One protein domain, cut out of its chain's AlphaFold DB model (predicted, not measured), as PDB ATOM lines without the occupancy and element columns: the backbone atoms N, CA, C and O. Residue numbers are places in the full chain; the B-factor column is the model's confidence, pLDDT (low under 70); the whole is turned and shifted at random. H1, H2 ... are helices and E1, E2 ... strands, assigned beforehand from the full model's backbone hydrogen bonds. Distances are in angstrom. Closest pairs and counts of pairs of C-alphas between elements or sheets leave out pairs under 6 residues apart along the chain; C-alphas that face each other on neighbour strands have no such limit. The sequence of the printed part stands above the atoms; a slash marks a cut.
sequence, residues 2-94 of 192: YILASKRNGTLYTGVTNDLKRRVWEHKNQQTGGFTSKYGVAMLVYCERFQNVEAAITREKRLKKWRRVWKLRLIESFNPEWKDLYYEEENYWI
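AT A GLANCE: This is residues 2 to 94 of the 192 residues of the protein "GIY-YIG nuclease family protein" of Phycisphaerales bacterium (UniProt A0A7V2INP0). A small sheet of three short strands is sandwiched between helices, with H1 covering one face and H4 the other, while the longest helix, H3, packs by the end of the edge strand E2. The short helices H2 and H5 only graze the sheet. The printed part has 93 residues, with three named strands and five named helices in the order E1, E2, H1, H2, E3, H3, H4, H5; the sheet runs E2, E1, E3, all antiparallel, and the class is mixed. The whole is compact and rounded, with a radius of gyration of the C-alphas of 12.8 A and spans of 32 by 29 by 26 A.

HOW THE PARTS SIT: E1, residues 2 to 5, is the inner strand and forms a hairpin with E2, residues 12 to 15, where N 4 and O 13 are 2.9 A apart, within hydrogen-bond range. H1, residues 20 to 28, is on the sheet at a height of 9.1 A, over E1 and along it at 19 degrees on the local plane. H2, residues 35 to 38, is close to H1 but not clearly touching, the closest C-alphas being those of His 27 and Thr 36, 6.6 A apart. E3, residues 43 to 47, is antiparallel to E1 at 152 degrees, with N 3 and O 46 at 2.8 A. E2 and E3, with H1 and H2 between them in the chain and E1 between them in the sheet, form a split strand-helix-strand unit with a right-handed crossover. H3, residues 53 to 65, comes closest to E2 at the C-alphas of Glu 60 and Gly 15, 6.8 A. H4, residues 68 to 78, comes closest to E3 at Ile 75 and Tyr 46, C-alphas 6.1 A apart. H3 and H4 are close but not clearly touching, at a steep tilt of 52 degrees, opposite ways. With H1 on the other face from H3 and H4, there are three layers, helices on both faces of a sheet. H5, residues 85 to 88, grazes the sheet with residues 85 to 87. Every O i to N i+4 pair is within hydrogen-bond range in H1, H3 and H4; H2 and H5 are too short for one.

IN THESE COORDINATES: E1 begins at C-alpha 2, (35.444, -10.606, -32.056). E1 and E2 each measure 10.2 A, H1 12.2 A, H2 5.1 A and E3 11.3 A. H3 begins at C-alpha 53, (31.407, -22.749, -29.869), and measures 18.7 A; H4 measures 15.7 A. H5, 4.9 A, ends at C-alpha 88, (26.672, 1.086, -29.859).

THE WHOLE: The two C-alphas farthest apart, of Lys 38 and Ile 94, are 35.5 A apart. The printed part has no cut and no long link. Mean pLDDT of the printed part is 86.9; residues 32 to 33 and 89 to 94 are under 70.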
ATOM      1  N   TYR A   2      35.263 -12.061 -32.001       93.31
ATOM      2  CA  TYR A   2      35.444 -10.606 -32.056       93.31
ATOM      3  C   TYR A   2      36.828 -10.203 -32.574       93.31
ATOM      4  O   TYR A   2      37.787 -10.984 -32.518       93.31
ATOM      5  N   ILE A   3      36.921  -8.975 -33.086       94.44
ATOM      6  CA  ILE A   3      38.167  -8.322 -33.481       94.44
ATOM      7  C   ILE A   3      38.256  -6.976 -32.767       94.44
ATOM      8  O   ILE A   3      37.358  -6.142 -32.877       94.44
ATOM      9  N   LEU A   4      39.368  -6.774 -32.066       93.62
ATOM     10  CA  LEU A   4      39.733  -5.491 -31.484       93.62
ATOM     11  C   LEU A   4      40.817  -4.823 -32.321       93.62
ATOM     12  O   LEU A   4      41.680  -5.500 -32.891       93.62
ATOM     13  N   ALA A   5      40.806  -3.499 -32.335       94.31
ATOM     14  CA  ALA A   5      41.842  -2.686 -32.943       94.31
ATOM     15  C   ALA A   5      42.381  -1.657 -31.944       94.31
ATOM     16  O   ALA A   5      41.689  -1.250 -31.012       94.31
ATOM     17  N   SER A   6      43.630  -1.234 -32.134       92.25
ATOM     18  CA  SER A   6      44.152  -0.053 -31.431       92.25
ATOM     19  C   SER A   6      43.746   1.255 -32.109       92.25
ATOM     20  O   SER A   6      43.474   2.243 -31.445       92.25
ATOM     21  N   LYS A   7      43.717   1.261 -33.444       89.31
ATOM     22  CA  LYS A   7      43.290   2.381 -34.292       89.31
ATOM     23  C   LYS A   7      42.969   1.875 -35.695       89.31
ATOM     24  O   LYS A   7      43.301   0.728 -36.025       89.31
ATOM     25  N   ARG A   8      42.407   2.738 -36.549       88.62
ATOM     26  CA  ARG A   8      42.247   2.450 -37.982       88.62
ATOM     27  C   ARG A   8      43.584   2.012 -38.581       88.62
ATOM     28  O   ARG A   8      44.603   2.677 -38.401       88.62
ATOM     29  N   ASN A   9      43.592   0.854 -39.238       86.75
ATOM     30  CA  ASN A   9      44.795   0.216 -39.788       86.75
ATOM     31  C   ASN A   9      45.912  -0.094 -38.766       86.75
ATOM     32  O   ASN A   9      47.056  -0.334 -39.159       86.75
ATOM     33  N   GLY A  10      45.597  -0.155 -37.470       89.44
ATOM     34  CA  GLY A  10      46.529  -0.462 -36.382       89.44
ATOM     35  C   GLY A  10      46.672  -1.954 -36.064       89.44
ATOM     36  O   GLY A  10      46.386  -2.839 -36.877       89.44
ATOM     37  N   THR A  11      47.138  -2.258 -34.856       91.81
ATOM     38  CA  THR A  11      47.261  -3.640 -34.382       91.81
ATOM     39  C   THR A  11      45.876  -4.254 -34.239       91.81
ATOM     40  O   THR A  11      44.981  -3.628 -33.681       91.81
ATOM     41  N   LEU A  12      45.710  -5.475 -34.751       92.81
ATOM     42  CA  LEU A  12      44.460  -6.222 -34.660       92.81
ATOM     43  C   LEU A  12      44.637  -7.390 -33.698       92.81
ATOM     44  O   LEU A  12      45.606  -8.146 -33.812       92.81
ATOM     45  N   TYR A  13      43.676  -7.559 -32.802       92.19
ATOM     46  CA  TYR A  13      43.551  -8.726 -31.941       92.19
ATOM     47  C   TYR A  13      42.280  -9.485 -32.315       92.19
ATOM     48  O   TYR A  13      41.252  -8.880 -32.594       92.19
ATOM     49  N   THR A  14      42.347 -10.813 -32.355       94.31
ATOM     50  CA  THR A  14      41.209 -11.667 -32.713       94.31
ATOM     51  C   THR A  14      41.031 -12.724 -31.642       94.31
ATOM     52  O   THR A  14      41.997 -13.421 -31.319       94.31
ATOM     53  N   GLY A  15      39.805 -12.853 -31.138       92.69
ATOM     54  CA  GLY A  15      39.473 -13.778 -30.064       92.69
ATOM     55  C   GLY A  15      38.059 -14.346 -30.166       92.69
ATOM     56  O   GLY A  15      37.203 -13.877 -30.924       92.69
ATOM     57  N   VAL A  16      37.806 -15.368 -29.357       93.31
ATOM     58  CA  VAL A  16      36.472 -15.919 -29.100       93.31
ATOM     59  C   VAL A  16      36.187 -15.797 -27.612       93.31
ATOM     60  O   VAL A  16      37.075 -15.947 -26.777       93.31
ATOM     61  N   THR A  17      34.947 -15.474 -27.275       92.19
ATOM     62  CA  THR A  17      34.469 -15.441 -25.900       92.19
ATOM     63  C   THR A  17      32.966 -15.670 -25.879       92.19
ATOM     64  O   THR A  17      32.298 -15.401 -26.880       92.19
ATOM     65  N   ASN A  18      32.471 -16.145 -24.738       89.75
ATOM     66  CA  ASN A  18      31.044 -16.264 -24.454       89.75
ATOM     67  C   ASN A  18      30.465 -14.949 -23.909       89.75
ATOM     68  O   ASN A  18      29.267 -14.732 -24.008       89.75
ATOM     69  N   ASP A  19      31.312 -14.067 -23.370       88.25
ATOM     70  CA  ASP A  19      30.909 -12.792 -22.779       88.25
ATOM     71  C   ASP A  19      31.760 -11.664 -23.369       88.25
ATOM     72  O   ASP A  19      32.902 -11.418 -22.961       88.25
ATOM     73  N   LEU A  20      31.213 -11.030 -24.408       90.38
ATOM     74  CA  LEU A  20      31.905  -9.995 -25.166       90.38
ATOM     75  C   LEU A  20      32.076  -8.716 -24.346       90.38
ATOM     76  O   LEU A  20      33.180  -8.173 -24.317       90.38
ATOM     77  N   LYS A  21      31.026  -8.273 -23.646       89.31
ATOM     78  CA  LYS A  21      31.039  -7.026 -22.868       89.31
ATOM     79  C   LYS A  21      32.120  -7.067 -21.797       89.31
ATOM     80  O   LYS A  21      32.968  -6.174 -21.757       89.31
ATOM     81  N   ARG A  22      32.170  -8.147 -21.010       89.25
ATOM     82  CA  ARG A  22      33.207  -8.318 -19.987       89.25
ATOM     83  C   ARG A  22      34.607  -8.329 -20.591       89.25
ATOM     84  O   ARG A  22      35.491  -7.652 -20.078       89.25
ATOM     85  N   ARG A  23      34.827  -9.054 -21.695       91.00
ATOM     86  CA  ARG A  23      36.156  -9.110 -22.333       91.00
ATOM     87  C   ARG A  23      36.611  -7.770 -22.889       91.00
ATOM     88  O   ARG A  23      37.773  -7.411 -22.714       91.00
ATOM     89  N   VAL A  24      35.727  -7.029 -23.545       89.56
ATOM     90  CA  VAL A  24      36.070  -5.701 -24.066       89.56
ATOM     91  C   VAL A  24      36.367  -4.749 -22.911       89.56
ATOM     92  O   VAL A  24      37.376  -4.047 -22.956       89.56
ATOM     93  N   TRP A  25      35.569  -4.788 -21.840       90.00
ATOM     94  CA  TRP A  25      35.824  -4.015 -20.626       90.00
ATOM     95  C   TRP A  25      37.187  -4.348 -19.995       90.00
ATOM     96  O   TRP A  25      37.942  -3.437 -19.658       90.00
ATOM     97  N   GLU A  26      37.560  -5.629 -19.904       89.31
ATOM     98  CA  GLU A  26      38.880  -6.060 -19.411       89.31
ATOM     99  C   GLU A  26      40.031  -5.509 -20.268       89.31
ATOM    100  O   GLU A  26      41.074  -5.124 -19.730       89.31
ATOM    101  N   HIS A  27      39.865  -5.468 -21.594       88.38
ATOM    102  CA  HIS A  27      40.865  -4.911 -22.508       88.38
ATOM    103  C   HIS A  27      40.958  -3.384 -22.409       88.38
ATOM    104  O   HIS A  27      42.070  -2.855 -22.364       88.38
ATOM    105  N   LYS A  28      39.821  -2.685 -22.311       86.31
ATOM    106  CA  LYS A  28      39.761  -1.224 -22.138       86.31
ATOM    107  C   LYS A  28      40.414  -0.768 -20.836       86.31
ATOM    108  O   LYS A  28      41.226   0.149 -20.850       86.31
ATOM    109  N   ASN A  29      40.126  -1.464 -19.738       87.19
ATOM    110  CA  ASN A  29      40.695  -1.177 -18.419       87.19
ATOM    111  C   ASN A  29      42.068  -1.823 -18.195       87.19
ATOM    112  O   ASN A  29      42.558  -1.842 -17.067       87.19
ATOM    113  N   GLN A  30      42.667  -2.399 -19.246       83.25
ATOM    114  CA  GLN A  30      43.992  -3.024 -19.228       83.25
ATOM    115  C   GLN A  30      44.173  -4.098 -18.138       83.25
ATOM    116  O   GLN A  30      45.293  -4.427 -17.756       83.25
ATOM    117  N   GLN A  31      43.074  -4.701 -17.682       78.12
ATOM    118  CA  GLN A  31      43.057  -5.734 -16.642       78.12
ATOM    119  C   GLN A  31      43.717  -7.028 -17.130       78.12
ATOM    120  O   GLN A  31      44.260  -7.812 -16.354       78.12
ATOM    121  N   THR A  32      43.704  -7.245 -18.449       69.56
ATOM    122  CA  THR A  32      44.455  -8.330 -19.080       69.56
ATOM    123  C   THR A  32      45.854  -7.831 -19.437       69.56
ATOM    124  O   THR A  32      46.082  -7.289 -20.525       69.56
ATOM    125  N   GLY A  33      46.795  -8.002 -18.506       68.62
ATOM    126  CA  GLY A  33      48.209  -7.718 -18.741       68.62
ATOM    127  C   GLY A  33      48.749  -8.487 -19.956       68.62
ATOM    128  O   GLY A  33      48.372  -9.633 -20.204       68.62
ATOM    129  N   GLY A  34      49.624  -7.850 -20.741       81.94
ATOM    130  CA  GLY A  34      50.276  -8.473 -21.898       81.94
ATOM    131  C   GLY A  34      50.115  -7.692 -23.204       81.94
ATOM    132  O   GLY A  34      50.249  -6.471 -23.235       81.94
ATOM    133  N   PHE A  35      49.869  -8.409 -24.309       76.62
ATOM    134  CA  PHE A  35      49.894  -7.860 -25.674       76.62
ATOM    135  C   PHE A  35      48.890  -6.718 -25.882       76.62
ATOM    136  O   PHE A  35      49.236  -5.680 -26.436       76.62
ATOM    137  N   THR A  36      47.650  -6.888 -25.429       74.44
ATOM    138  CA  THR A  36      46.591  -5.897 -25.661       74.44
ATOM    139  C   THR A  36      46.812  -4.608 -24.881       74.44
ATOM    140  O   THR A  36      46.580  -3.541 -25.437       74.44
ATOM    141  N   SER A  37      47.338  -4.692 -23.653       76.94
ATOM    142  CA  SER A  37      47.735  -3.513 -22.872       76.94
ATOM    143  C   SER A  37      48.951  -2.820 -23.503       76.94
ATOM    144  O   SER A  37      48.907  -1.621 -23.757       76.94
ATOM    145  N   LYS A  38      49.983  -3.580 -23.908       77.69
ATOM    146  CA  LYS A  38      51.195  -3.021 -24.536       77.69
ATOM    147  C   LYS A  38      50.920  -2.245 -25.830       77.69
ATOM    148  O   LYS A  38      51.597  -1.260 -26.102       77.69
ATOM    149  N   TYR A  39      49.977  -2.710 -26.649       81.00
ATOM    150  CA  TYR A  39      49.670  -2.100 -27.949       81.00
ATOM    151  C   TYR A  39      48.394  -1.243 -27.947       81.00
ATOM    152  O   TYR A  39      47.964  -0.823 -29.023       81.00
ATOM    153  N   GLY A  40      47.787  -1.002 -26.778       83.50
ATOM    154  CA  GLY A  40      46.576  -0.183 -26.646       83.50
ATOM    155  C   GLY A  40      45.398  -0.709 -27.470       83.50
ATOM    156  O   GLY A  40      44.689   0.061 -28.110       83.50
ATOM    157  N   VAL A  41      45.227  -2.030 -27.542       88.44
ATOM    158  CA  VAL A  41      44.169  -2.657 -28.345       88.44
ATOM    159  C   VAL A  41      42.886  -2.712 -27.518       88.44
ATOM    160  O   VAL A  41      42.713  -3.625 -26.713       88.44
ATOM    161  N   ALA A  42      42.012  -1.723 -27.715       87.44
ATOM    162  CA  ALA A  42      40.845  -1.491 -26.860       87.44
ATOM    163  C   ALA A  42      39.527  -1.241 -27.619       87.44
ATOM    164  O   ALA A  42      38.461  -1.386 -27.024       87.44
ATOM    165  N   MET A  43      39.572  -0.894 -28.912       91.06
ATOM    166  CA  MET A  43      38.371  -0.578 -29.695       91.06
ATOM    167  C   MET A  43      37.747  -1.846 -30.273       91.06
ATOM    168  O   MET A  43      38.440  -2.617 -30.948       91.06
ATOM    169  N   LEU A  44      36.445  -2.047 -30.063       93.88
ATOM    170  CA  LEU A  44      35.703  -3.143 -30.677       93.88
ATOM    171  C   LEU A  44      35.255  -2.731 -32.080       93.88
ATOM    172  O   LEU A  44      34.370  -1.901 -32.233       93.88
ATOM    173  N   VAL A  45      35.857  -3.331 -33.110       93.69
ATOM    174  CA  VAL A  45      35.595  -2.948 -34.512       93.69
ATOM    175  C   VAL A  45      34.757  -3.965 -35.279       93.69
ATOM    176  O   VAL A  45      34.172  -3.621 -36.302       93.69
ATOM    177  N   TYR A  46      34.706  -5.216 -34.813       93.25
ATOM    178  CA  TYR A  46      33.917  -6.283 -35.426       93.25
ATOM    179  C   TYR A  46      33.551  -7.346 -34.389       93.25
ATOM    180  O   TYR A  46      34.404  -7.781 -33.606       93.25
ATOM    181  N   CYS A  47      32.313  -7.828 -34.431       92.81
ATOM    182  CA  CYS A  47      31.855  -8.968 -33.647       92.81
ATOM    183  C   CYS A  47      30.914  -9.854 -34.475       92.81
ATOM    184  O   CYS A  47      30.189  -9.389 -35.344       92.81
ATOM    185  N   GLU A  48      30.957 -11.158 -34.216       90.31
ATOM    186  CA  GLU A  48      30.133 -12.158 -34.895       90.31
ATOM    187  C   GLU A  48      29.651 -13.175 -33.852       90.31
ATOM    188  O   GLU A  48      30.461 -13.761 -33.114       90.31
ATOM    189  N   ARG A  49      28.330 -13.350 -33.746       90.06
ATOM    190  CA  ARG A  49      27.692 -14.277 -32.799       90.06
ATOM    191  C   ARG A  49      27.505 -15.643 -33.454       90.06
ATOM    192  O   ARG A  49      27.197 -15.738 -34.635       90.06
ATOM    193  N   PHE A  50      27.686 -16.697 -32.667       89.06
ATOM    194  CA  PHE A  50      27.528 -18.079 -33.107       89.06
ATOM    195  C   PHE A  50      26.716 -18.840 -32.067       89.06
ATOM    196  O   PHE A  50      26.906 -18.620 -30.874       89.06
ATOM    197  N   GLN A  51      25.856 -19.750 -32.520       88.94
ATOM    198  CA  GLN A  51      25.101 -20.646 -31.638       88.94
ATOM    199  C   GLN A  51      25.981 -21.774 -31.074       88.94
ATOM    200  O   GLN A  51      25.771 -22.221 -29.954       88.94
ATOM    201  N   ASN A  52      26.993 -22.210 -31.834       90.19
ATOM    202  CA  ASN A  52      27.921 -23.267 -31.439       90.19
ATOM    203  C   ASN A  52      29.350 -22.713 -31.275       90.19
ATOM    204  O   ASN A  52      29.863 -21.983 -32.132       90.19
ATOM    205  N   VAL A  53      30.014 -23.099 -30.182       91.06
ATOM    206  CA  VAL A  53      31.407 -22.749 -29.869       91.06
ATOM    207  C   VAL A  53      32.378 -23.279 -30.933       91.06
ATOM    208  O   VAL A  53      33.318 -22.576 -31.308       91.06
ATOM    209  N   GLU A  54      32.142 -24.469 -31.486       93.50
ATOM    210  CA  GLU A  54      32.997 -25.062 -32.524       93.50
ATOM    211  C   GLU A  54      33.010 -24.227 -33.808       93.50
ATOM    212  O   GLU A  54      34.069 -24.003 -34.410       93.50
ATOM    213  N   ALA A  55      31.846 -23.696 -34.196       92.00
ATOM    214  CA  ALA A  55      31.719 -22.791 -35.334       92.00
ATOM    215  C   ALA A  55      32.516 -21.499 -35.092       92.00
ATOM    216  O   ALA A  55      33.286 -21.070 -35.959       92.00
ATOM    217  N   ALA A  56      32.425 -20.936 -33.881       91.88
ATOM    218  CA  ALA A  56      33.181 -19.747 -33.496       91.88
ATOM    219  C   ALA A  56      34.702 -19.986 -33.522       91.88
ATOM    220  O   ALA A  56      35.448 -19.163 -34.060       91.88
ATOM    221  N   ILE A  57      35.171 -21.121 -32.993       92.62
ATOM    222  CA  ILE A  57      36.593 -21.502 -32.999       92.62
ATOM    223  C   ILE A  57      37.087 -21.719 -34.434       92.62
ATOM    224  O   ILE A  57      38.174 -21.264 -34.799       92.62
ATOM    225  N   THR A  58      36.298 -22.385 -35.275       94.88
ATOM    226  CA  THR A  58      36.651 -22.627 -36.681       94.88
ATOM    227  C   THR A  58      36.759 -21.316 -37.455       94.88
ATOM    228  O   THR A  58      37.737 -21.100 -38.183       94.88
ATOM    229  N   ARG A  59      35.807 -20.399 -37.255       94.06
ATOM    230  CA  ARG A  59      35.855 -19.051 -37.834       94.06
ATOM    231  C   ARG A  59      37.101 -18.295 -37.381       94.06
ATOM    232  O   ARG A  59      37.817 -17.742 -38.219       94.06
ATOM    233  N   GLU A  60      37.398 -18.315 -36.085       94.81
ATOM    234  CA  GLU A  60      38.573 -17.657 -35.516       94.81
ATOM    235  C   GLU A  60      39.878 -18.212 -36.107       94.81
ATOM    236  O   GLU A  60      40.738 -17.444 -36.543       94.81
ATOM    237  N   LYS A  61      40.007 -19.543 -36.212       93.56
ATOM    238  CA  LYS A  61      41.157 -20.208 -36.847       93.56
ATOM    239  C   LYS A  61      41.326 -19.780 -38.306       93.56
ATOM    240  O   LYS A  61      42.451 -19.505 -38.731       93.56
ATOM    241  N   ARG A  62      40.232 -19.692 -39.072       95.00
ATOM    242  CA  ARG A  62      40.258 -19.203 -40.464       95.00
ATOM    243  C   ARG A  62      40.758 -17.760 -40.517       95.00
ATOM    244  O   ARG A  62      41.700 -17.471 -41.252       95.00
ATOM    245  N   LEU A  63      40.202 -16.886 -39.681       94.31
ATOM    246  CA  LEU A  63      40.584 -15.476 -39.629       94.31
ATOM    247  C   LEU A  63      42.026 -15.277 -39.169       94.31
ATOM    248  O   LEU A  63      42.728 -14.436 -39.720       94.31
ATOM    249  N   LYS A  64      42.539 -16.076 -38.233       91.25
ATOM    250  CA  LYS A  64      43.955 -16.017 -37.836       91.25
ATOM    251  C   LYS A  64      44.896 -16.257 -39.026       91.25
ATOM    252  O   LYS A  64      45.892 -15.543 -39.126       91.25
ATOM    253  N   LYS A  65      44.537 -17.150 -39.960       94.12
ATOM    254  CA  LYS A  65      45.307 -17.445 -41.189       94.12
ATOM    255  C   LYS A  65      45.139 -16.411 -42.311       94.12
ATOM    256  O   LYS A  65      45.911 -16.428 -43.267       94.12
ATOM    257  N   TRP A  66      44.139 -15.531 -42.242       95.62
ATOM    258  CA  TRP A  66      43.894 -14.559 -43.305       95.62
ATOM    259  C   TRP A  66      45.007 -13.522 -43.419       95.62
ATOM    260  O   TRP A  66      45.573 -13.057 -42.425       95.62
ATOM    261  N   ARG A  67      45.254 -13.094 -44.662       95.19
ATOM    262  CA  ARG A  67      46.094 -11.929 -44.942       95.19
ATOM    263  C   ARG A  67      45.484 -10.695 -44.289       95.19
ATOM    264  O   ARG A  67      44.265 -10.537 -44.244       95.19
ATOM    265  N   ARG A  68      46.343  -9.786 -43.831       93.38
ATOM    266  CA  ARG A  68      45.928  -8.545 -43.163       93.38
ATOM    267  C   ARG A  68      44.922  -7.741 -43.990       93.38
ATOM    268  O   ARG A  68      43.907  -7.329 -43.446       93.38
ATOM    269  N   VAL A  69      45.161  -7.603 -45.295       94.75
ATOM    270  CA  VAL A  69      44.273  -6.879 -46.225       94.75
ATOM    271  C   VAL A  69      42.846  -7.429 -46.195       94.75
ATOM    272  O   VAL A  69      41.892  -6.666 -46.235       94.75
ATOM    273  N   TRP A  70      42.674  -8.745 -46.069       95.75
ATOM    274  CA  TRP A  70      41.345  -9.355 -46.035       95.75
ATOM    275  C   TRP A  70      40.624  -9.100 -44.714       95.75
ATOM    276  O   TRP A  70      39.412  -8.930 -44.707       95.75
ATOM    277  N   LYS A  71      41.366  -9.021 -43.602       93.50
ATOM    278  CA  LYS A  71      40.796  -8.626 -42.307       93.50
ATOM    279  C   LYS A  71      40.321  -7.179 -42.337       93.50
ATOM    280  O   LYS A  71      39.243  -6.901 -41.842       93.50
ATOM    281  N   LEU A  72      41.116  -6.286 -42.932       93.62
ATOM    282  CA  LEU A  72      40.740  -4.880 -43.082       93.62
ATOM    283  C   LEU A  72      39.489  -4.743 -43.945       93.62
ATOM    284  O   LEU A  72      38.538  -4.134 -43.490       93.62
ATOM    285  N   ARG A  73      39.433  -5.419 -45.101       94.38
ATOM    286  CA  ARG A  73      38.231  -5.435 -45.948       94.38
ATOM    287  C   ARG A  73      36.998  -5.969 -45.224       94.38
ATOM    288  O   ARG A  73      35.925  -5.416 -45.396       94.38
ATOM    289  N   LEU A  74      37.148  -7.021 -44.414       94.00
ATOM    290  CA  LEU A  74      36.051  -7.541 -43.595       94.00
ATOM    291  C   LEU A  74      35.542  -6.475 -42.614       94.00
ATOM    292  O   LEU A  74      34.340  -6.239 -42.542       94.00
ATOM    293  N   ILE A  75      36.454  -5.818 -41.893       92.56
ATOM    294  CA  ILE A  75      36.103  -4.751 -40.947       92.56
ATOM    295  C   ILE A  75      35.456  -3.580 -41.687       92.56
ATOM    296  O   ILE A  75      34.395  -3.141 -41.282       92.56
ATOM    297  N   GLU A  76      36.034  -3.121 -42.796       93.38
ATOM    298  CA  GLU A  76      35.516  -2.004 -43.596       93.38
ATOM    299  C   GLU A  76      34.149  -2.310 -44.216       93.38
ATOM    300  O   GLU A  76      33.319  -1.415 -44.309       93.38
ATOM    301  N   SER A  77      33.885  -3.567 -44.594       93.19
ATOM    302  CA  SER A  77      32.569  -3.981 -45.100       93.19
ATOM    303  C   SER A  77      31.480  -3.985 -44.025       93.19
ATOM    304  O   SER A  77      30.309  -3.830 -44.348       93.19
ATOM    305  N   PHE A  78      31.859  -4.173 -42.758       90.62
ATOM    306  CA  PHE A  78      30.932  -4.242 -41.629       90.62
ATOM    307  C   PHE A  78      30.779  -2.892 -40.913       90.62
ATOM    308  O   PHE A  78      29.693  -2.519 -40.489       90.62
ATOM    309  N   ASN A  79      31.883  -2.169 -40.767       92.00
ATOM    310  CA  ASN A  79      32.013  -0.933 -40.012       92.00
ATOM    311  C   ASN A  79      32.973   0.009 -40.765       92.00
ATOM    312  O   ASN A  79      34.160   0.103 -40.423       92.00
ATOM    313  N   PRO A  80      32.489   0.692 -41.819       90.62
ATOM    314  CA  PRO A  80      33.317   1.563 -42.655       90.62
ATOM    315  C   PRO A  80      33.862   2.774 -41.889       90.62
ATOM    316  O   PRO A  80      34.946   3.271 -42.197       90.62
ATOM    317  N   GLU A  81      33.145   3.217 -40.857       89.62
ATOM    318  CA  GLU A  81      33.518   4.358 -40.015       89.62
ATOM    319  C   GLU A  81      34.479   3.981 -38.881       89.62
ATOM    320  O   GLU A  81      34.997   4.863 -38.200       89.62
ATOM    321  N   TRP A  82      34.756   2.684 -38.687       91.00
ATOM    322  CA  TRP A  82      35.608   2.178 -37.603       91.00
ATOM    323  C   TRP A  82      35.153   2.636 -36.207       91.00
ATOM    324  O   TRP A  82      35.975   2.823 -35.304       91.00
ATOM    325  N   LYS A  83      33.838   2.794 -36.024       89.56
ATOM    326  CA  LYS A  83      33.231   3.146 -34.738       89.56
ATOM    327  C   LYS A  83      33.479   2.053 -33.703       89.56
ATOM    328  O   LYS A  83      33.566   0.874 -34.047       89.56
ATOM    329  N   ASP A  84      33.601   2.448 -32.441       90.38
ATOM    330  CA  ASP A  84      33.731   1.494 -31.344       90.38
ATOM    331  C   ASP A  84      32.357   0.919 -30.998       90.38
ATOM    332  O   ASP A  84      31.541   1.554 -30.331       90.38
ATOM    333  N   LEU A  85      32.125  -0.311 -31.447       89.06
ATOM    334  CA  LEU A  85      30.843  -0.994 -31.318       89.06
ATOM    335  C   LEU A  85      30.457  -1.253 -29.861       89.06
ATOM    336  O   LEU A  85      29.295  -1.515 -29.588       89.06
ATOM    337  N   TYR A  86      31.405  -1.167 -28.921       87.19
ATOM    338  CA  TYR A  86      31.138  -1.394 -27.502       87.19
ATOM    339  C   TYR A  86      30.062  -0.458 -26.932       87.19
ATOM    340  O   TYR A  86      29.274  -0.890 -26.095       87.19
ATOM    341  N   TYR A  87      30.035   0.803 -27.371       81.44
ATOM    342  CA  TYR A  87      29.050   1.791 -26.911       81.44
ATOM    343  C   TYR A  87      27.760   1.775 -27.739       81.44
ATOM    344  O   TYR A  87      26.741   2.283 -27.298       81.44
ATOM    345  N   GLU A  88      27.798   1.158 -28.919       72.94
ATOM    346  CA  GLU A  88      26.672   1.086 -29.859       72.94
ATOM    347  C   GLU A  88      25.794  -0.162 -29.621       72.94
ATOM    348  O   GLU A  88      24.686  -0.263 -30.150       72.94
ATOM    349  N   GLU A  89      26.253  -1.128 -28.807       60.31
ATOM    350  CA  GLU A  89      25.519  -2.375 -28.525       60.31
ATOM    351  C   GLU A  89      24.169  -2.163 -27.813       60.31
ATOM    352  O   GLU A  89      23.360  -3.092 -27.771       60.31
ATOM    353  N   GLU A  90      23.905  -0.976 -27.264       53.66
ATOM    354  CA  GLU A  90      22.631  -0.669 -26.602       53.66
ATOM    355  C   GLU A  90      21.470  -0.519 -27.609       53.66
ATOM    356  O   GLU A  90      20.325  -0.791 -27.259       53.66
ATOM    357  N   ASN A  91      21.761  -0.241 -28.890       44.44
ATOM    358  CA  ASN A  91      20.750  -0.027 -29.939       44.44
ATOM    359  C   ASN A  91      20.531  -1.206 -30.911       44.44
ATOM    360  O   ASN A  91      19.628  -1.150 -31.740       44.44
ATOM    361  N   TYR A  92      21.296  -2.298 -30.808       47.03
ATOM    362  CA  TYR A  92      21.117  -3.512 -31.638       47.03
ATOM    363  C   TYR A  92      20.706  -4.751 -30.823       47.03
ATOM    364  O   TYR A  92      20.794  -5.885 -31.296       47.03
ATOM    365  N   TRP A  93      20.238  -4.545 -29.586       45.62
ATOM    366  CA  TRP A  93      19.721  -5.607 -28.718       45.62
ATOM    367  C   TRP A  93      18.260  -6.000 -29.014       45.62
ATOM    368  O   TRP A  93      17.708  -6.820 -28.290       45.62
ATOM    369  N   ILE A  94      17.621  -5.514 -30.088       40.06
ATOM    370  CA  ILE A  94      16.332  -6.096 -30.499       40.06
ATOM    371  C   ILE A  94      16.613  -7.533 -30.966       40.06
ATOM    372  O   ILE A  94      17.297  -7.731 -31.975       40.06
TER     373      ILE A  94